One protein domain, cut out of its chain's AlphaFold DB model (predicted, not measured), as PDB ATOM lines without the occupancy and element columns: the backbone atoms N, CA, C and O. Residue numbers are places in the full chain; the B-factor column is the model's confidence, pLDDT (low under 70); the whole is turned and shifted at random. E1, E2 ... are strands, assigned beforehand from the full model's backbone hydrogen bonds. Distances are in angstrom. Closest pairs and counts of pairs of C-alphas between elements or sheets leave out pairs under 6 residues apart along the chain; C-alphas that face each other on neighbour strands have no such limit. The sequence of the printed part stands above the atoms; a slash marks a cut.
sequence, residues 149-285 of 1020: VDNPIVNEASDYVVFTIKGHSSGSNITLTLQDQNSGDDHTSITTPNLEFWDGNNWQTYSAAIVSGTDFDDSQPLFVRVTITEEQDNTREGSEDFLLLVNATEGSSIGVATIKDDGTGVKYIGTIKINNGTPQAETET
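AT A GLANCE: This is residues 149 to 285 of the 1020 residues of the protein "Metallopeptidase" of Synechococcus sp. RS9907 (UniProt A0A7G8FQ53). Two twisted four-stranded sheets, E1 E8 E7 E3 and E2 E6 E4 E5, stand face to face as a sandwich with their strands crossed at 38 degrees, and the hairpin E9 E10 covers the E2 side of the second sheet as a small third layer. This is a stack of sheets, that is, sheets face to face in turn, with the sheet E2 E6 E4 E5 in the middle. The printed part has 137 residues with no named helix and ten named strands, E1 to E10 in order along the chain; it is all strand, though under half of the residues, 63, are in named elements. The sheet E1 E8 E7 E3 is mixed, and the other two are antiparallel. The whole is compact, with a radius of gyration of the C-alphas of 14.7 A and spans of 44 by 32 by 21 A.

HOW THE PARTS SIT: E1, residues 153 to 155, is an edge strand and the parallel neighbour of E8, residues 251 to 260; N 154 and O 258 are within hydrogen-bond range at 2.9 A. E8 and E7, residues 240 to 248, form an antiparallel hairpin, with N 246 and O 253 at 2.8 A. E3, residues 175 to 179, is the other edge strand, antiparallel to E7, with N 245 and O 177 at 2.8 A. This sheet is strongly twisted. The second sheet begins with E2, residues 160 to 166, antiparallel to E6, residues 222 to 227, with N 163 and O 224 at 2.7 A. E6 is antiparallel to E4, residues 195 to 198, with N 225 and O 196 at 2.8 A. E4 and E5, residues 203 to 205, form a hairpin, with N 197 and O 204 at 2.8 A. Between the two sheets, the closest C-alphas of E2 and E8 are those of Val 161 and Ala 257, 7.1 A apart. E9, residues 267 to 275, bends by 88 degrees at residue 270 and forms a hairpin with E10, residues 278 to 284; N 280 and O 273 are 2.8 A apart. The closest C-alphas of E2 and E9 are those of Tyr 160 and Tyr 268, 6.4 A apart.

IN THESE COORDINATES: E1 begins at C-alpha 153, (99.667, 79.358, 114.820). From first to last C-alpha, E2 is 19.7 A long, E6 16.9 A, E7 26.7 A, E8 30.0 A, E9 17.8 A and E10 18.5 A. E8 begins at C-alpha 251, (119.219, 77.622, 129.110), and E10 ends at C-alpha 284, (96.565, 88.827, 107.851).

THE WHOLE: The C-alphas farthest apart, those of Ser 170 and Asn 234, are 44.7 A apart. The printed part has no cut. The links E3 to E4, E5 to E6 and E6 to E7 are long. The mean pLDDT of the printed part is 84.7; residues 170 to 171, 183 and 208 to 214 are under 70.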
ATOM      1  N   VAL A 149     110.503  81.579 123.615       89.31
ATOM      2  CA  VAL A 149     110.191  81.299 122.211       89.31
ATOM      3  C   VAL A 149     108.675  81.225 122.128       89.31
ATOM      4  O   VAL A 149     108.059  80.525 122.934       89.31
ATOM      5  N   ASP A 150     108.080  82.000 121.226       89.44
ATOM      6  CA  ASP A 150     106.636  81.972 121.003       89.44
ATOM      7  C   ASP A 150     106.184  80.697 120.270       89.44
ATOM      8  O   ASP A 150     106.990  79.897 119.794       89.44
ATOM      9  N   ASN A 151     104.865  80.507 120.223       87.50
ATOM     10  CA  ASN A 151     104.219  79.345 119.623       87.50
ATOM     11  C   ASN A 151     103.287  79.817 118.489       87.50
ATOM     12  O   ASN A 151     102.108  80.079 118.749       87.50
ATOM     13  N   PRO A 152     103.812  80.084 117.277       90.69
ATOM     14  CA  PRO A 152     103.025  80.652 116.187       90.69
ATOM     15  C   PRO A 152     101.990  79.652 115.648       90.69
ATOM     16  O   PRO A 152     102.327  78.516 115.339       90.69
ATOM     17  N   ILE A 153     100.745  80.109 115.481       90.88
ATOM     18  CA  ILE A 153      99.667  79.358 114.820       90.88
ATOM     19  C   ILE A 153      99.397  80.029 113.475       90.88
ATOM     20  O   ILE A 153      98.939  81.176 113.445       90.88
ATOM     21  N   VAL A 154      99.702  79.351 112.376       93.31
ATOM     22  CA  VAL A 154      99.509  79.871 111.018       93.31
ATOM     23  C   VAL A 154      98.508  79.026 110.254       93.31
ATOM     24  O   VAL A 154      98.342  77.849 110.539       93.31
ATOM     25  N   ASN A 155      97.866  79.644 109.273       93.38
ATOM     26  CA  ASN A 155      97.128  78.902 108.264       93.38
ATOM     27  C   ASN A 155      98.102  78.372 107.202       93.38
ATOM     28  O   ASN A 155      99.095  79.049 106.902       93.38
ATOM     29  N   GLU A 156      97.812  77.214 106.623       92.50
ATOM     30  CA  GLU A 156      98.647  76.575 105.600       92.50
ATOM     31  C   GLU A 156      98.827  77.435 104.344       92.50
ATOM     32  O   GLU A 156      99.918  77.455 103.778       92.50
ATOM     33  N   ALA A 157      97.867  78.314 104.009       93.38
ATOM     34  CA  ALA A 157      98.014  79.311 102.940       93.38
ATOM     35  C   ALA A 157      99.180  80.304 103.157       93.38
ATOM     36  O   ALA A 157      99.422  81.185 102.322       93.38
ATOM     37  N   SER A 158      99.871  80.253 104.298       94.75
ATOM     38  CA  SER A 158     101.081  81.025 104.558       94.75
ATOM     39  C   SER A 158     102.302  80.401 103.893       94.75
ATOM     40  O   SER A 158     102.530  79.206 103.961       94.75
ATOM     41  N   ASP A 159     103.172  81.223 103.307       93.62
ATOM     42  CA  ASP A 159     104.440  80.722 102.752       93.62
ATOM     43  C   ASP A 159     105.463  80.368 103.851       93.62
ATOM     44  O   ASP A 159     106.410  79.602 103.633       93.62
ATOM     45  N   TYR A 160     105.315  80.992 105.028       94.31
ATOM     46  CA  TYR A 160     106.246  80.872 106.147       94.31
ATOM     47  C   TYR A 160     105.536  80.884 107.502       94.31
ATOM     48  O   TYR A 160     104.585  81.639 107.718       94.31
ATOM     49  N   VAL A 161     106.121  80.164 108.454       95.12
ATOM     50  CA  VAL A 161     105.952  80.382 109.895       95.12
ATOM     51  C   VAL A 161     107.048  81.319 110.386       95.12
ATOM     52  O   VAL A 161     108.193  81.191 109.953       95.12
ATOM     53  N   VAL A 162     106.735  82.233 111.313       95.69
ATOM     54  CA  VAL A 162     107.720  83.124 111.948       95.69
ATOM     55  C   VAL A 162     107.658  82.996 113.471       95.69
ATOM     56  O   VAL A 162     106.660  83.366 114.077       95.69
ATOM     57  N   PHE A 163     108.750  82.534 114.074       94.12
ATOM     58  CA  PHE A 163     109.003  82.549 115.512       94.12
ATOM     59  C   PHE A 163     109.624  83.876 115.958       94.12
ATOM     60  O   PHE A 163     110.438  84.481 115.253       94.12
ATOM     61  N   THR A 164     109.313  84.267 117.186       92.56
ATOM     62  CA  THR A 164     109.855  85.397 117.936       92.56
ATOM     63  C   THR A 164     110.590  84.885 119.172       92.56
ATOM     64  O   THR A 164     109.998  84.281 120.065       92.56
ATOM     65  N   ILE A 165     111.884  85.192 119.269       90.88
ATOM     66  CA  ILE A 165     112.751  84.770 120.375       90.88
ATOM     67  C   ILE A 165     113.169  85.994 121.202       90.88
ATOM     68  O   ILE A 165     113.595  87.013 120.649       90.88
ATOM     69  N   LYS A 166     113.066  85.896 122.533       89.25
ATOM     70  CA  LYS A 166     113.364  86.971 123.502       89.25
ATOM     71  C   LYS A 166     114.197  86.461 124.687       89.25
ATOM     72  O   LYS A 166     114.218  85.266 124.978       89.25
ATOM     73  N   GLY A 167     114.833  87.385 125.412       84.25
ATOM     74  CA  GLY A 167     115.420  87.138 126.740       84.25
ATOM     75  C   GLY A 167     116.910  86.766 126.762       84.25
ATOM     76  O   GLY A 167     117.441  86.371 127.804       84.25
ATOM     77  N   HIS A 168     117.616  86.916 125.642       83.50
ATOM     78  CA  HIS A 168     119.047  86.632 125.529       83.50
ATOM     79  C   HIS A 168     119.891  87.867 125.825       83.50
ATOM     80  O   HIS A 168     119.685  88.929 125.241       83.50
ATOM     81  N   SER A 169     120.840  87.732 126.754       71.62
ATOM     82  CA  SER A 169     121.569  88.869 127.345       71.62
ATOM     83  C   SER A 169     123.076  88.637 127.491       71.62
ATOM     84  O   SER A 169     123.745  89.303 128.287       71.62
ATOM     85  N   SER A 170     123.645  87.696 126.738       63.81
ATOM     86  CA  SER A 170     125.092  87.549 126.632       63.81
ATOM     87  C   SER A 170     125.477  87.382 125.171       63.81
ATOM     88  O   SER A 170     124.921  86.534 124.490       63.81
ATOM     89  N   GLY A 171     126.474  88.119 124.676       63.72
ATOM     90  CA  GLY A 171     126.986  88.007 123.297       63.72
ATOM     91  C   GLY A 171     127.564  86.631 122.887       63.72
ATOM     92  O   GLY A 171     128.352  86.559 121.945       63.72
ATOM     93  N   SER A 172     127.216  85.563 123.605       70.50
ATOM     94  CA  SER A 172     127.399  84.148 123.293       70.50
ATOM     95  C   SER A 172     126.505  83.711 122.127       70.50
ATOM     96  O   SER A 172     125.450  84.294 121.881       70.50
ATOM     97  N   ASN A 173     126.920  82.654 121.426       75.38
ATOM     98  CA  ASN A 173     126.146  82.087 120.323       75.38
ATOM     99  C   ASN A 173     124.936  81.299 120.843       75.38
ATOM    100  O   ASN A 173     125.060  80.571 121.829       75.38
ATOM    101  N   ILE A 174     123.824  81.371 120.114       82.25
ATOM    102  CA  ILE A 174     122.703  80.430 120.238       82.25
ATOM    103  C   ILE A 174     122.724  79.404 119.098       82.25
ATOM    104  O   ILE A 174     123.234  79.676 118.004       82.25
ATOM    105  N   THR A 175     122.152  78.226 119.335       86.38
ATOM    106  CA  THR A 175     121.879  77.242 118.277       86.38
ATOM    107  C   THR A 175     120.385  77.080 118.080       86.38
ATOM    108  O   THR A 175     119.669  76.894 119.063       86.38
ATOM    109  N   LEU A 176     119.953  77.102 116.822       89.06
ATOM    110  CA  LEU A 176     118.577  76.875 116.406       89.06
ATOM    111  C   LEU A 176     118.496  75.510 115.726       89.06
ATOM    112  O   LEU A 176     119.356  75.170 114.910       89.06
ATOM    113  N   THR A 177     117.509  74.699 116.075       87.94
ATOM    114  CA  THR A 177     117.320  73.367 115.488       87.94
ATOM    115  C   THR A 177     115.837  73.088 115.335       87.94
ATOM    116  O   THR A 177     115.090  73.255 116.292       87.94
ATOM    117  N   LEU A 178     115.429  72.669 114.136       89.31
ATOM    118  CA  LEU A 178     114.079  72.169 113.905       89.31
ATOM    119  C   LEU A 178     113.995  70.714 114.359       89.31
ATOM    120  O   LEU A 178     114.936  69.944 114.144       89.31
ATOM    121  N   GLN A 179     112.897  70.366 115.016       85.75
ATOM    122  CA  GLN A 179     112.615  69.016 115.492       85.75
ATOM    123  C   GLN A 179     111.230  68.565 115.023       85.75
ATOM    124  O   GLN A 179     110.397  69.391 114.653       85.75
ATOM    125  N   ASP A 180     111.056  67.244 115.005       77.25
ATOM    126  CA  ASP A 180     109.813  66.500 114.762       77.25
ATOM    127  C   ASP A 180     109.092  66.748 113.427       77.25
ATOM    128  O   ASP A 180     108.027  66.204 113.186       77.25
ATOM    129  N   GLN A 181     109.740  67.416 112.471       76.00
ATOM    130  CA  GLN A 181     109.280  67.450 111.078       76.00
ATOM    131  C   GLN A 181     109.239  66.029 110.484       76.00
ATOM    132  O   GLN A 181     110.197  65.262 110.640       76.00
ATOM    133  N   ASN A 182     108.180  65.693 109.748       74.62
ATOM    134  CA  ASN A 182     107.929  64.403 109.093       74.62
ATOM    135  C   ASN A 182     107.848  63.199 110.059       74.62
ATOM    136  O   ASN A 182     108.288  62.097 109.706       74.62
ATOM    137  N   SER A 183     107.375  63.394 111.296       67.88
ATOM    138  CA  SER A 183     107.455  62.383 112.373       67.88
ATOM    139  C   SER A 183     106.128  61.727 112.781       67.88
ATOM    140  O   SER A 183     106.040  61.169 113.871       67.88
ATOM    141  N   GLY A 184     105.113  61.718 111.919       71.62
ATOM    142  CA  GLY A 184     103.793  61.134 112.191       71.62
ATOM    143  C   GLY A 184     102.688  61.988 111.579       71.62
ATOM    144  O   GLY A 184     103.002  63.021 111.006       71.62
ATOM    145  N   ASP A 185     101.432  61.557 111.715       72.19
ATOM    146  CA  ASP A 185     100.272  62.246 111.120       72.19
ATOM    147  C   ASP A 185      99.975  63.609 111.794       72.19
ATOM    148  O   ASP A 185      99.313  64.442 111.203       72.19
ATOM    149  N   ASP A 186     100.486  63.849 113.012       71.00
ATOM    150  CA  ASP A 186     100.314  65.116 113.753       71.00
ATOM    151  C   ASP A 186     101.450  66.135 113.474       71.00
ATOM    152  O   ASP A 186     101.537  67.185 114.115       71.00
ATOM    153  N   HIS A 187     102.375  65.808 112.566       80.38
ATOM    154  CA  HIS A 187     103.584  66.587 112.306       80.38
ATOM    155  C   HIS A 187     103.723  66.933 110.830       80.38
ATOM    156  O   HIS A 187     103.546  66.077 109.972       80.38
ATOM    157  N   THR A 188     104.215  68.144 110.567       80.19
ATOM    158  CA  THR A 188     104.336  68.679 109.200       80.19
ATOM    159  C   THR A 188     105.161  67.797 108.262       80.19
ATOM    160  O   THR A 188     106.198  67.246 108.663       80.19
ATOM    161  N   SER A 189     104.779  67.734 106.990       81.00
ATOM    162  CA  SER A 189     105.455  66.978 105.927       81.00
ATOM    163  C   SER A 189     106.513  67.786 105.152       81.00
ATOM    164  O   SER A 189     106.776  67.549 103.970       81.00
ATOM    165  N   ILE A 190     107.213  68.704 105.830       82.56
ATOM    166  CA  ILE A 190     108.234  69.573 105.222       82.56
ATOM    167  C   ILE A 190     109.529  68.795 104.949       82.56
ATOM    168  O   ILE A 190     110.353  68.557 105.843       82.56
ATOM    169  N   THR A 191     109.790  68.473 103.686       80.50
ATOM    170  CA  THR A 191     110.978  67.716 103.264       80.50
ATOM    171  C   THR A 191     112.203  68.591 102.986       80.50
ATOM    172  O   THR A 191     113.337  68.097 103.048       80.50
ATOM    173  N   THR A 192     112.022  69.891 102.715       78.88
ATOM    174  CA  THR A 192     113.123  70.844 102.487       78.88
ATOM    175  C   THR A 192     113.085  72.083 103.397       78.88
ATOM    176  O   THR A 192     113.090  73.219 102.915       78.88
ATOM    177  N   PRO A 193     113.132  71.915 104.733       79.31
ATOM    178  CA  PRO A 193     113.019  73.037 105.656       79.31
ATOM    179  C   PRO A 193     114.205  74.004 105.511       79.31
ATOM    180  O   PRO A 193     115.369  73.635 105.698       79.31
ATOM    181  N   ASN A 194     113.914  75.269 105.200       85.31
ATOM    182  CA  ASN A 194     114.897  76.351 105.166       85.31
ATOM    183  C   ASN A 194     114.688  77.283 106.363       85.31
ATOM    184  O   ASN A 194     113.682  77.989 106.432       85.31
ATOM    185  N   LEU A 195     115.648  77.287 107.291       90.12
ATOM    186  CA  LEU A 195     115.627  78.152 108.468       90.12
ATOM    187  C   LEU A 195     116.326  79.478 108.156       90.12
ATOM    188  O   LEU A 195     117.498  79.498 107.772       90.12
ATOM    189  N   GLU A 196     115.636  80.594 108.371       92.19
ATOM    190  CA  GLU A 196     116.174  81.940 108.155       92.19
ATOM    191  C   GLU A 196     115.963  82.817 109.388       92.19
ATOM    192  O   GLU A 196     114.982  82.656 110.107       92.19
ATOM    193  N   PHE A 197     116.858  83.772 109.633       90.88
ATOM    194  CA  PHE A 197     116.713  84.749 110.713       90.88
ATOM    195  C   PHE A 197     116.769  86.180 110.179       90.88
ATOM    196  O   PHE A 197     117.393  86.455 109.151       90.88
ATOM    197  N   TRP A 198     116.108  87.100 110.876       90.00
ATOM    198  CA  TRP A 198     116.104  88.516 110.525       90.00
ATOM    199  C   TRP A 198     117.319  89.232 111.128       90.00
ATOM    200  O   TRP A 198     117.458  89.297 112.348       90.00
ATOM    201  N   ASP A 199     118.180  89.818 110.290       85.38
ATOM    202  CA  ASP A 199     119.390  90.540 110.733       85.38
ATOM    203  C   ASP A 199     119.145  92.017 111.113       85.38
ATOM    204  O   ASP A 199     120.083  92.772 111.383       85.38
ATOM    205  N   GLY A 200     117.880  92.449 111.105       83.12
ATOM    206  CA  GLY A 200     117.466  93.844 111.269       83.12
ATOM    207  C   GLY A 200     117.134  94.546 109.948       83.12
ATOM    208  O   GLY A 200     116.383  95.521 109.964       83.12
ATOM    209  N   ASN A 201     117.634  94.048 108.813       85.50
ATOM    210  CA  ASN A 201     117.397  94.615 107.481       85.50
ATOM    211  C   ASN A 201     116.967  93.580 106.431       85.50
ATOM    212  O   ASN A 201     116.233  93.940 105.514       85.50
ATOM    213  N   ASN A 202     117.451  92.337 106.518       89.69
ATOM    214  CA  ASN A 202     117.176  91.261 105.569       89.69
ATOM    215  C   ASN A 202     117.036  89.908 106.282       89.69
ATOM    216  O   ASN A 202     117.602  89.679 107.353       89.69
ATOM    217  N   TRP A 203     116.326  88.989 105.629       91.56
ATOM    218  CA  TRP A 203     116.316  87.576 105.995       91.56
ATOM    219  C   TRP A 203     117.615  86.908 105.536       91.56
ATOM    220  O   TRP A 203     118.018  87.055 104.381       91.56
ATOM    221  N   GLN A 204     118.275  86.198 106.448       90.50
ATOM    222  CA  GLN A 204     119.528  85.484 106.214       90.50
ATOM    223  C   GLN A 204     119.338  83.998 106.502       90.50
ATOM    224  O   GLN A 204     118.779  83.633 107.533       90.50
ATOM    225  N   THR A 205     119.860  83.131 105.635       90.06
ATOM    226  CA  THR A 205     119.867  81.684 105.879       90.06
ATOM    227  C   THR A 205     120.686  81.348 107.124       90.06
ATOM    228  O   THR A 205     121.841  81.762 107.265       90.06
ATOM    229  N   TYR A 206     120.100  80.567 108.025       86.81
ATOM    230  CA  TYR A 206     120.783  80.083 109.212       86.81
ATOM    231  C   TYR A 206     121.812  79.002 108.851       86.81
ATOM    232  O   TYR A 206     121.563  78.097 108.058       86.81
ATOM    233  N   SER A 207     122.983  79.065 109.486       78.38
ATOM    234  CA  SER A 207     123.935  77.951 109.531       78.38
ATOM    235  C   SER A 207     124.359  77.724 110.981       78.38
ATOM    236  O   SER A 207     124.294  78.653 111.786       78.38
ATOM    237  N   ALA A 208     124.764  76.493 111.308       66.06
ATOM    238  CA  ALA A 208     124.754  75.879 112.645       66.06
ATOM    239  C   ALA A 208     125.594  76.532 113.783       66.06
ATOM    240  O   ALA A 208     125.982  75.840 114.722       66.06
ATOM    241  N   ALA A 209     125.902  77.835 113.748       62.53
ATOM    242  CA  ALA A 209     126.574  78.555 114.837       62.53
ATOM    243  C   ALA A 209     126.405  80.099 114.845       62.53
ATOM    244  O   ALA A 209     127.163  80.766 115.552       62.53
ATOM    245  N   ILE A 210     125.507  80.706 114.052       57.81
ATOM    246  CA  ILE A 210     125.648  82.132 113.668       57.81
ATOM    247  C   ILE A 210     124.531  83.049 114.189       57.81
ATOM    248  O   ILE A 210     123.802  83.648 113.411       57.81
ATOM    249  N   VAL A 211     124.466  83.259 115.503       62.78
ATOM    250  CA  VAL A 211     123.947  84.531 116.042       62.78
ATOM    251  C   VAL A 211     124.907  84.976 117.143       62.78
ATOM    252  O   VAL A 211     124.757  84.608 118.302       62.78
ATOM    253  N   SER A 212     125.984  85.662 116.753       57.78
ATOM    254  CA  SER A 212     127.028  86.126 117.672       57.78
ATOM    255  C   SER A 212     126.892  87.628 117.895       57.78
ATOM    256  O   SER A 212     126.914  88.393 116.931       57.78
ATOM    257  N   GLY A 213     126.800  88.058 119.157       59.97
ATOM    258  CA  GLY A 213     126.934  89.469 119.533       59.97
ATOM    259  C   GLY A 213     125.699  90.363 119.362       59.97
ATOM    260  O   GLY A 213     125.852  91.581 119.439       59.97
ATOM    261  N   THR A 214     124.506  89.803 119.159       63.25
ATOM    262  CA  THR A 214     123.236  90.548 119.216       63.25
ATOM    263  C   THR A 214     122.416  90.058 120.401       63.25
ATOM    264  O   THR A 214     121.873  88.954 120.360       63.25
ATOM    265  N   ASP A 215     122.352  90.867 121.455       74.94
ATOM    266  CA  ASP A 215     121.390  90.666 122.536       74.94
ATOM    267  C   ASP A 215     119.977  90.865 121.966       74.94
ATOM    268  O   ASP A 215     119.760  91.767 121.151       74.94
ATOM    269  N   PHE A 216     119.030  90.021 122.369       82.19
ATOM    270  CA  PHE A 216     117.626  90.158 121.996       82.19
ATOM    271  C   PHE A 216     116.758  90.072 123.248       82.19
ATOM    272  O   PHE A 216     116.771  89.086 123.985       82.19
ATOM    273  N   ASP A 217     116.013  91.139 123.500       82.12
ATOM    274  CA  ASP A 217     115.150  91.312 124.664       82.12
ATOM    275  C   ASP A 217     113.702  91.575 124.226       82.12
ATOM    276  O   ASP A 217     113.368  91.493 123.043       82.12
ATOM    277  N   ASP A 218     112.823  91.885 125.177       79.31
ATOM    278  CA  ASP A 218     111.412  92.159 124.882       79.31
ATOM    279  C   ASP A 218     111.205  93.356 123.935       79.31
ATOM    280  O   ASP A 218     110.173  93.432 123.269       79.31
ATOM    281  N   SER A 219     112.169  94.281 123.854       82.88
ATOM    282  CA  SER A 219     112.117  95.468 122.996       82.88
ATOM    283  C   SER A 219     112.734  95.252 121.612       82.88
ATOM    284  O   SER A 219     112.386  95.973 120.674       82.88
ATOM    285  N   GLN A 220     113.633  94.275 121.469       85.88
ATOM    286  CA  GLN A 220     114.311  93.905 120.225       85.88
ATOM    287  C   GLN A 220     114.390  92.373 120.102       85.88
ATOM    288  O   GLN A 220     115.446  91.795 120.359       85.88
ATOM    289  N   PRO A 221     113.287  91.702 119.726       89.69
ATOM    290  CA  PRO A 221     113.282  90.255 119.560       89.69
ATOM    291  C   PRO A 221     114.052  89.806 118.309       89.69
ATOM    292  O   PRO A 221     114.165  90.545 117.327       89.69
ATOM    293  N   LEU A 222     114.509  88.553 118.316       89.75
ATOM    294  CA  LEU A 222     115.017  87.866 117.129       89.75
ATOM    295  C   LEU A 222     113.859  87.154 116.416       89.75
ATOM    296  O   LEU A 222     113.183  86.332 117.031       89.75
ATOM    297  N   PHE A 223     113.663  87.427 115.124       93.00
ATOM    298  CA  PHE A 223     112.708  86.677 114.302       93.00
ATOM    299  C   PHE A 223     113.401  85.566 113.531       93.00
ATOM    300  O   PHE A 223     114.440  85.795 112.903       93.00
ATOM    301  N   VAL A 224     112.791  84.386 113.543       93.19
ATOM    302  CA  VAL A 224     113.247  83.197 112.824       93.19
ATOM    303  C   VAL A 224     112.080  82.667 112.014       93.19
ATOM    304  O   VAL A 224     110.999  82.507 112.562       93.19
ATOM    305  N   ARG A 225     112.267  82.389 110.726       94.69
ATOM    306  CA  ARG A 225     111.205  81.846 109.879       94.69
ATOM    307  C   ARG A 225     111.583  80.522 109.240       94.69
ATOM    308  O   ARG A 225     112.761  80.269 108.984       94.69
ATOM    309  N   VAL A 226     110.563  79.722 108.964       93.69
ATOM    310  CA  VAL A 226     110.642  78.434 108.270       93.69
ATOM    311  C   VAL A 226     109.635  78.466 107.134       93.69
ATOM    312  O   VAL A 226     108.519  78.944 107.327       93.69
ATOM    313  N   THR A 227     110.040  78.027 105.946       92.50
ATOM    314  CA  THR A 227     109.109  77.890 104.819       92.50
ATOM    315  C   THR A 227     108.209  76.680 105.022       92.50
ATOM    316  O   THR A 227     108.696  75.636 105.450       92.50
ATOM    317  N   ILE A 228     106.925  76.846 104.718       92.31
ATOM    318  CA  ILE A 228     105.905  75.802 104.868       92.31
ATOM    319  C   ILE A 228     105.080  75.613 103.586       92.31
ATOM    320  O   ILE A 228     104.022  75.017 103.616       92.31
ATOM    321  N   THR A 229     105.555  76.102 102.435       91.44
ATOM    322  CA  THR A 229     104.819  76.009 101.157       91.44
ATOM    323  C   THR A 229     104.551  74.574 100.692       91.44
ATOM    324  O   THR A 229     103.815  74.385  99.733       91.44
ATOM    325  N   GLU A 230     105.228  73.584 101.285       89.31
ATOM    326  CA  GLU A 230     104.964  72.163 101.024       89.31
ATOM    327  C   GLU A 230     103.619  71.713 101.616       89.31
ATOM    328  O   GLU A 230     103.043  70.796 101.049       89.31
ATOM    329  N   GLU A 231     103.104  72.418 102.630       88.69
ATOM    330  CA  GLU A 231     101.809  72.151 103.283       88.69
ATOM    331  C   GLU A 231     100.636  72.887 102.610       88.69
ATOM    332  O   GLU A 231      99.507  72.801 103.056       88.69
ATOM    333  N   GLN A 232     100.869  73.669 101.546       89.81
ATOM    334  CA  GLN A 232      99.785  74.325 100.796       89.81
ATOM    335  C   GLN A 232      99.124  73.326  99.841       89.81
ATOM    336  O   GLN A 232      99.350  73.391  98.620       89.81
ATOM    337  N   ASP A 233      98.365  72.374 100.377       85.62
ATOM    338  CA  ASP A 233      97.640  71.397  99.576       85.62
ATOM    339  C   ASP A 233      96.108  71.488  99.711       85.62
ATOM    340  O   ASP A 233      95.591  72.589  99.633       85.62
ATOM    341  N   ASN A 234      95.366  70.390  99.559       81.62
ATOM    342  CA  ASN A 234      93.888  70.358  99.683       81.62
ATOM    343  C   ASN A 234      93.455  69.072 100.423       81.62
ATOM    344  O   ASN A 234      92.387  68.490 100.163       81.62
ATOM    345  N   THR A 235      94.389  68.485 101.165       82.31
ATOM    346  CA  THR A 235      94.244  67.238 101.886       82.31
ATOM    347  C   THR A 235      93.963  67.598 103.321       82.31
ATOM    348  O   THR A 235      94.782  68.165 104.022       82.31
ATOM    349  N   ARG A 236      92.814  67.130 103.792       77.56
ATOM    350  CA  ARG A 236      92.480  67.238 105.198       77.56
ATOM    351  C   ARG A 236      93.384  66.334 106.039       77.56
ATOM    352  O   ARG A 236      93.146  65.121 106.115       77.56
ATOM    353  N   GLU A 237      94.364  66.939 106.688       76.94
ATOM    354  CA  GLU A 237      95.367  66.276 107.533       76.94
ATOM    355  C   GLU A 237      95.260  66.739 108.996       76.94
ATOM    356  O   GLU A 237      95.649  66.018 109.916       76.94
ATOM    357  N   GLY A 238      94.555  67.846 109.238       80.06
ATOM    358  CA  GLY A 238      94.345  68.422 110.552       80.06
ATOM    359  C   GLY A 238      95.486  69.327 110.988       80.06
ATOM    360  O   GLY A 238      96.283  69.816 110.201       80.06
ATOM    361  N   SER A 239      95.525  69.621 112.289       84.56
ATOM    362  CA  SER A 239      96.544  70.528 112.814       84.56
ATOM    363  C   SER A 239      97.879  69.824 112.930       84.56
ATOM    364  O   SER A 239      98.035  68.942 113.772       84.56
ATOM    365  N   GLU A 240      98.842  70.295 112.163       88.12
ATOM    366  CA  GLU A 240     100.192  69.761 112.172       88.12
ATOM    367  C   GLU A 240     101.135  70.666 112.955       88.12
ATOM    368  O   GLU A 240     100.971  71.893 112.986       88.12
ATOM    369  N   ASP A 241     102.165  70.086 113.566       88.75
ATOM    370  CA  ASP A 241     103.179  70.867 114.259       88.75
ATOM    371  C   ASP A 241     104.631  70.541 113.875       88.75
ATOM    372  O   ASP A 241     104.971  69.538 113.238       88.75
ATOM    373  N   PHE A 242     105.513  71.475 114.225       90.00
ATOM    374  CA  PHE A 242     106.950  71.248 114.306       90.00
ATOM    375  C   PHE A 242     107.567  72.185 115.346       90.00
ATOM    376  O   PHE A 242     107.017  73.240 115.682       90.00
ATOM    377  N   LEU A 243     108.749  71.828 115.851       89.50
ATOM    378  CA  LEU A 243     109.358  72.537 116.974       89.50
ATOM    379  C   LEU A 243     110.626  73.283 116.564       89.50
ATOM    380  O   LEU A 243     111.440  72.791 115.780       89.50
ATOM    381  N   LEU A 244     110.838  74.449 117.174       90.69
ATOM    382  CA  LEU A 244     112.102  75.180 117.143       90.69
ATOM    383  C   LEU A 244     112.783  75.088 118.511       90.69
ATOM    384  O   LEU A 244     112.410  75.790 119.451       90.69
ATOM    385  N   LEU A 245     113.835  74.274 118.604       89.12
ATOM    386  CA  LEU A 245     114.715  74.221 119.767       89.12
ATOM    387  C   LEU A 245     115.760  75.341 119.698       89.12
ATOM    388  O   LEU A 245     116.561  75.419 118.761       89.12
ATOM    389  N   VAL A 246     115.799  76.157 120.747       87.81
ATOM    390  CA  VAL A 246     116.783  77.216 120.970       87.81
ATOM    391  C   VAL A 246     117.664  76.821 122.151       87.81
ATOM    392  O   VAL A 246     117.192  76.752 123.282       87.81
ATOM    393  N   ASN A 247     118.959  76.599 121.914       86.06
ATOM    394  CA  ASN A 247     119.930  76.411 122.999       86.06
ATOM    395  C   ASN A 247     120.810  77.650 123.153       86.06
ATOM    396  O   ASN A 247     121.433  78.100 122.187       86.06
ATOM    397  N   ALA A 248     120.901  78.149 124.382       81.00
ATOM    398  CA  ALA A 248     121.757  79.256 124.785       81.00
ATOM    399  C   ALA A 248     122.570  78.881 126.039       81.00
ATOM    400  O   ALA A 248     122.355  77.840 126.661       81.00
ATOM    401  N   THR A 249     123.510  79.739 126.446       78.56
ATOM    402  CA  THR A 249     124.279  79.519 127.694       78.56
ATOM    403  C   THR A 249     123.382  79.668 128.929       78.56
ATOM    404  O   THR A 249     123.639  79.105 129.991       78.56
ATOM    405  N   GLU A 250     122.318  80.445 128.777       76.62
ATOM    406  CA  GLU A 250     121.314  80.803 129.761       76.62
ATOM    407  C   GLU A 250     120.257  79.712 129.978       76.62
ATOM    408  O   GLU A 250     119.514  79.806 130.955       76.62
ATOM    409  N   GLY A 251     120.201  78.705 129.099       78.38
ATOM    410  CA  GLY A 251     119.219  77.622 129.110       78.38
ATOM    411  C   GLY A 251     118.767  77.228 127.701       78.38
ATOM    412  O   GLY A 251     119.097  77.894 126.716       78.38
ATOM    413  N   SER A 252     117.999  76.145 127.621       82.94
ATOM    414  CA  SER A 252     117.313  75.707 126.402       82.94
ATOM    415  C   SER A 252     115.831  76.058 126.486       82.94
ATOM    416  O   SER A 252     115.250  76.019 127.568       82.94
ATOM    417  N   SER A 253     115.224  76.400 125.356       86.38
ATOM    418  CA  SER A 253     113.803  76.736 125.240       86.38
ATOM    419  C   SER A 253     113.272  76.246 123.898       86.38
ATOM    420  O   SER A 253     114.045  76.165 122.941       86.38
ATOM    421  N   ILE A 254     111.983  75.912 123.814       84.94
ATOM    422  CA  ILE A 254     111.347  75.546 122.542       84.94
ATOM    423  C   ILE A 254     110.111  76.393 122.289       84.94
ATOM    424  O   ILE A 254     109.419  76.784 123.236       84.94
ATOM    425  N   GLY A 255     109.867  76.644 121.008       87.88
ATOM    426  CA  GLY A 255     108.584  77.099 120.489       87.88
ATOM    427  C   GLY A 255     107.984  76.025 119.593       87.88
ATOM    428  O   GLY A 255     108.721  75.316 118.902       87.88
ATOM    429  N   VAL A 256     106.663  75.923 119.608       87.19
ATOM    430  CA  VAL A 256     105.878  75.002 118.783       87.19
ATOM    431  C   VAL A 256     105.148  75.819 117.727       87.19
ATOM    432  O   VAL A 256     104.395  76.731 118.061       87.19
ATOM    433  N   ALA A 257     105.394  75.516 116.459       91.44
ATOM    434  CA  ALA A 257     104.587  76.039 115.371       91.44
ATOM    435  C   ALA A 257     103.432  75.088 115.098       91.44
ATOM    436  O   ALA A 257     103.669  73.893 114.987       91.44
ATOM    437  N   THR A 258     102.228  75.628 114.942       90.62
ATOM    438  CA  THR A 258     101.051  74.867 114.514       90.62
ATOM    439  C   THR A 258     100.566  75.408 113.178       90.62
ATOM    440  O   THR A 258     100.375  76.621 113.036       90.62
ATOM    441  N   ILE A 259     100.376  74.519 112.213       90.94
ATOM    442  CA  ILE A 259      99.818  74.801 110.893       90.94
ATOM    443  C   ILE A 259      98.368  74.318 110.882       90.94
ATOM    444  O   ILE A 259      98.023  73.339 111.545       90.94
ATOM    445  N   LYS A 260      97.505  75.094 110.230       89.50
ATOM    446  CA  LYS A 260      96.056  74.931 110.236       89.50
ATOM    447  C   LYS A 260      95.509  74.915 108.813       89.50
ATOM    448  O   LYS A 260      95.720  75.888 108.089       89.50
ATOM    449  N   ASP A 261      94.755  73.868 108.512       86.88
ATOM    450  CA  ASP A 261      93.974  73.601 107.296       86.88
ATOM    451  C   ASP A 261      92.467  73.881 107.502       86.88
ATOM    452  O   ASP A 261      91.622  73.541 106.687       86.88
ATOM    453  N   ASP A 262      92.106  74.485 108.639       83.81
ATOM    454  CA  ASP A 262      90.730  74.600 109.148       83.81
ATOM    455  C   ASP A 262      90.129  76.010 108.984       83.81
ATOM    456  O   ASP A 262      89.303  76.447 109.792       83.81
ATOM    457  N   GLY A 263      90.643  76.808 108.042       86.62
ATOM    458  CA  GLY A 263      90.234  78.205 107.869       86.62
ATOM    459  C   GLY A 263      90.729  79.146 108.973       86.62
ATOM    460  O   GLY A 263      90.479  80.356 108.908       86.62
ATOM    461  N   THR A 264      91.436  78.647 109.998       86.81
ATOM    462  CA  THR A 264      91.931  79.445 111.129       86.81
ATOM    463  C   THR A 264      93.438  79.697 111.081       86.81
ATOM    464  O   THR A 264      94.156  79.263 110.185       86.81
ATOM    465  N   GLY A 265      93.934  80.475 112.047       87.81
ATOM    466  CA  GLY A 265      95.321  80.928 112.100       87.81
ATOM    467  C   GLY A 265      95.527  82.270 111.401       87.81
ATOM    468  O   GLY A 265      94.603  83.070 111.225       87.81
ATOM    469  N   VAL A 266      96.779  82.565 111.068       92.69
ATOM    470  CA  VAL A 266      97.163  83.790 110.359       92.69
ATOM    471  C   VAL A 266      98.129  83.481 109.225       92.69
ATOM    472  O   VAL A 266      98.877  82.508 109.280       92.69
ATOM    473  N   LYS A 267      98.171  84.358 108.225       94.25
ATOM    474  CA  LYS A 267      99.137  84.305 107.127       94.25
ATOM    475  C   LYS A 267     100.206  85.370 107.294       94.25
ATOM    476  O   LYS A 267      99.880  86.543 107.476       94.25
ATOM    477  N   TYR A 268     101.481  84.998 107.201       94.19
ATOM    478  CA  TYR A 268     102.581  85.962 107.213       94.19
ATOM    479  C   TYR A 268     102.694  86.683 105.863       94.19
ATOM    480  O   TYR A 268     102.870  86.049 104.828       94.19
ATOM    481  N   ILE A 269     102.675  88.021 105.865       91.12
ATOM    482  CA  ILE A 269     102.671  88.823 104.621       91.12
ATOM    483  C   ILE A 269     104.068  89.283 104.166       91.12
ATOM    484  O   ILE A 269     104.209  90.203 103.355       91.12
ATOM    485  N   GLY A 270     105.138  88.692 104.708       87.19
ATOM    486  CA  GLY A 270     106.502  88.901 104.209       87.19
ATOM    487  C   GLY A 270     107.259  90.116 104.763       87.19
ATOM    488  O   GLY A 270     108.355  90.402 104.284       87.19
ATOM    489  N   THR A 271     106.719  90.851 105.746       89.81
ATOM    490  CA  THR A 271     107.354  92.074 106.289       89.81
ATOM    491  C   THR A 271     107.448  92.069 107.820       89.81
ATOM    492  O   THR A 271     106.531  91.617 108.500       89.81
ATOM    493  N   ILE A 272     108.544  92.616 108.365       91.81
ATOM    494  CA  ILE A 272     108.677  92.993 109.784       91.81
ATOM    495  C   ILE A 272     108.453  94.510 109.911       91.81
ATOM    496  O   ILE A 272     109.134  95.286 109.233       91.81
ATOM    497  N   LYS A 273     107.523  94.962 110.762       89.44
ATOM    498  CA  LYS A 273     107.260  96.395 111.020       89.44
ATOM    499  C   LYS A 273     107.494  96.769 112.478       89.44
ATOM    500  O   LYS A 273     107.425  95.936 113.370       89.44
ATOM    501  N   ILE A 274     107.771  98.052 112.720       84.62
ATOM    502  CA  ILE A 274     107.895  98.604 114.074       84.62
ATOM    503  C   ILE A 274     106.521  99.089 114.541       84.62
ATOM    504  O   ILE A 274     106.061 100.148 114.110       84.62
ATOM    505  N   ASN A 275     105.910  98.354 115.467       79.12
ATOM    506  CA  ASN A 275     104.625  98.687 116.074       79.12
ATOM    507  C   ASN A 275     104.855  99.113 117.531       79.12
ATOM    508  O   ASN A 275     105.426  98.377 118.332       79.12
ATOM    509  N   ASN A 276     104.467 100.344 117.884       81.62
ATOM    510  CA  ASN A 276     104.665 100.919 119.226       81.62
ATOM    511  C   ASN A 276     106.107 100.802 119.771       81.62
ATOM    512  O   ASN A 276     106.320 100.643 120.969       81.62
ATOM    513  N   GLY A 277     107.104 100.900 118.886       79.38
ATOM    514  CA  GLY A 277     108.521 100.830 119.251       79.38
ATOM    515  C   GLY A 277     109.101  99.415 119.346       79.38
ATOM    516  O   GLY A 277     110.304  99.304 119.553       79.38
ATOM    517  N   THR A 278     108.298  98.366 119.134       83.62
ATOM    518  CA  THR A 278     108.756  96.967 119.102       83.62
ATOM    519  C   THR A 278     108.580  96.395 117.689       83.62
ATOM    520  O   THR A 278     107.510  96.561 117.097       83.62
ATOM    521  N   PRO A 279     109.606  95.762 117.099       87.69
ATOM    522  CA  PRO A 279     109.457  94.989 115.869       87.69
ATOM    523  C   PRO A 279     108.393  93.882 115.997       87.69
ATOM    524  O   PRO A 279     108.314  93.240 117.041       87.69
ATOM    525  N   GLN A 280     107.608  93.633 114.947       90.44
ATOM    526  CA  GLN A 280     106.630  92.539 114.850       90.44
ATOM    527  C   GLN A 280     106.548  91.990 113.419       90.44
ATOM    528  O   GLN A 280     106.683  92.747 112.452       90.44
ATOM    529  N   ALA A 281     106.307  90.683 113.285       91.56
ATOM    530  CA  ALA A 281     105.964  90.054 112.015       91.56
ATOM    531  C   ALA A 281     104.516  90.396 111.639       91.56
ATOM    532  O   ALA A 281     103.602  90.189 112.432       91.56
ATOM    533  N   GLU A 282     104.308  90.960 110.450       93.06
ATOM    534  CA  GLU A 282     102.971  91.351 110.001       93.06
ATOM    535  C   GLU A 282     102.209  90.146 109.451       93.06
ATOM    536  O   GLU A 282     102.748  89.378 108.646       93.06
ATOM    537  N   THR A 283     100.944  90.019 109.846       93.44
ATOM    538  CA  THR A 283     100.069  88.926 109.426       93.44
ATOM    539  C   THR A 283      98.697  89.428 108.975       93.44
ATOM    540  O   THR A 283      98.317  90.568 109.255       93.44
ATOM    541  N   GLU A 284      97.956  88.589 108.254       92.44
ATOM    542  CA  GLU A 284      96.565  88.827 107.851       92.44
ATOM    543  C   GLU A 284      95.712  87.558 107.977       92.44
ATOM    544  O   GLU A 284      96.236  86.462 108.166       92.44
ATOM    545  N   THR A 285      94.392  87.711 107.862       89.88
ATOM    546  CA  THR A 285      93.403  86.620 107.970       89.88
ATOM    547  C   THR A 285      92.529  86.507 106.716       89.88
ATOM    548  O   THR A 285      91.393  86.056 106.786       89.88
TER     549      THR A 285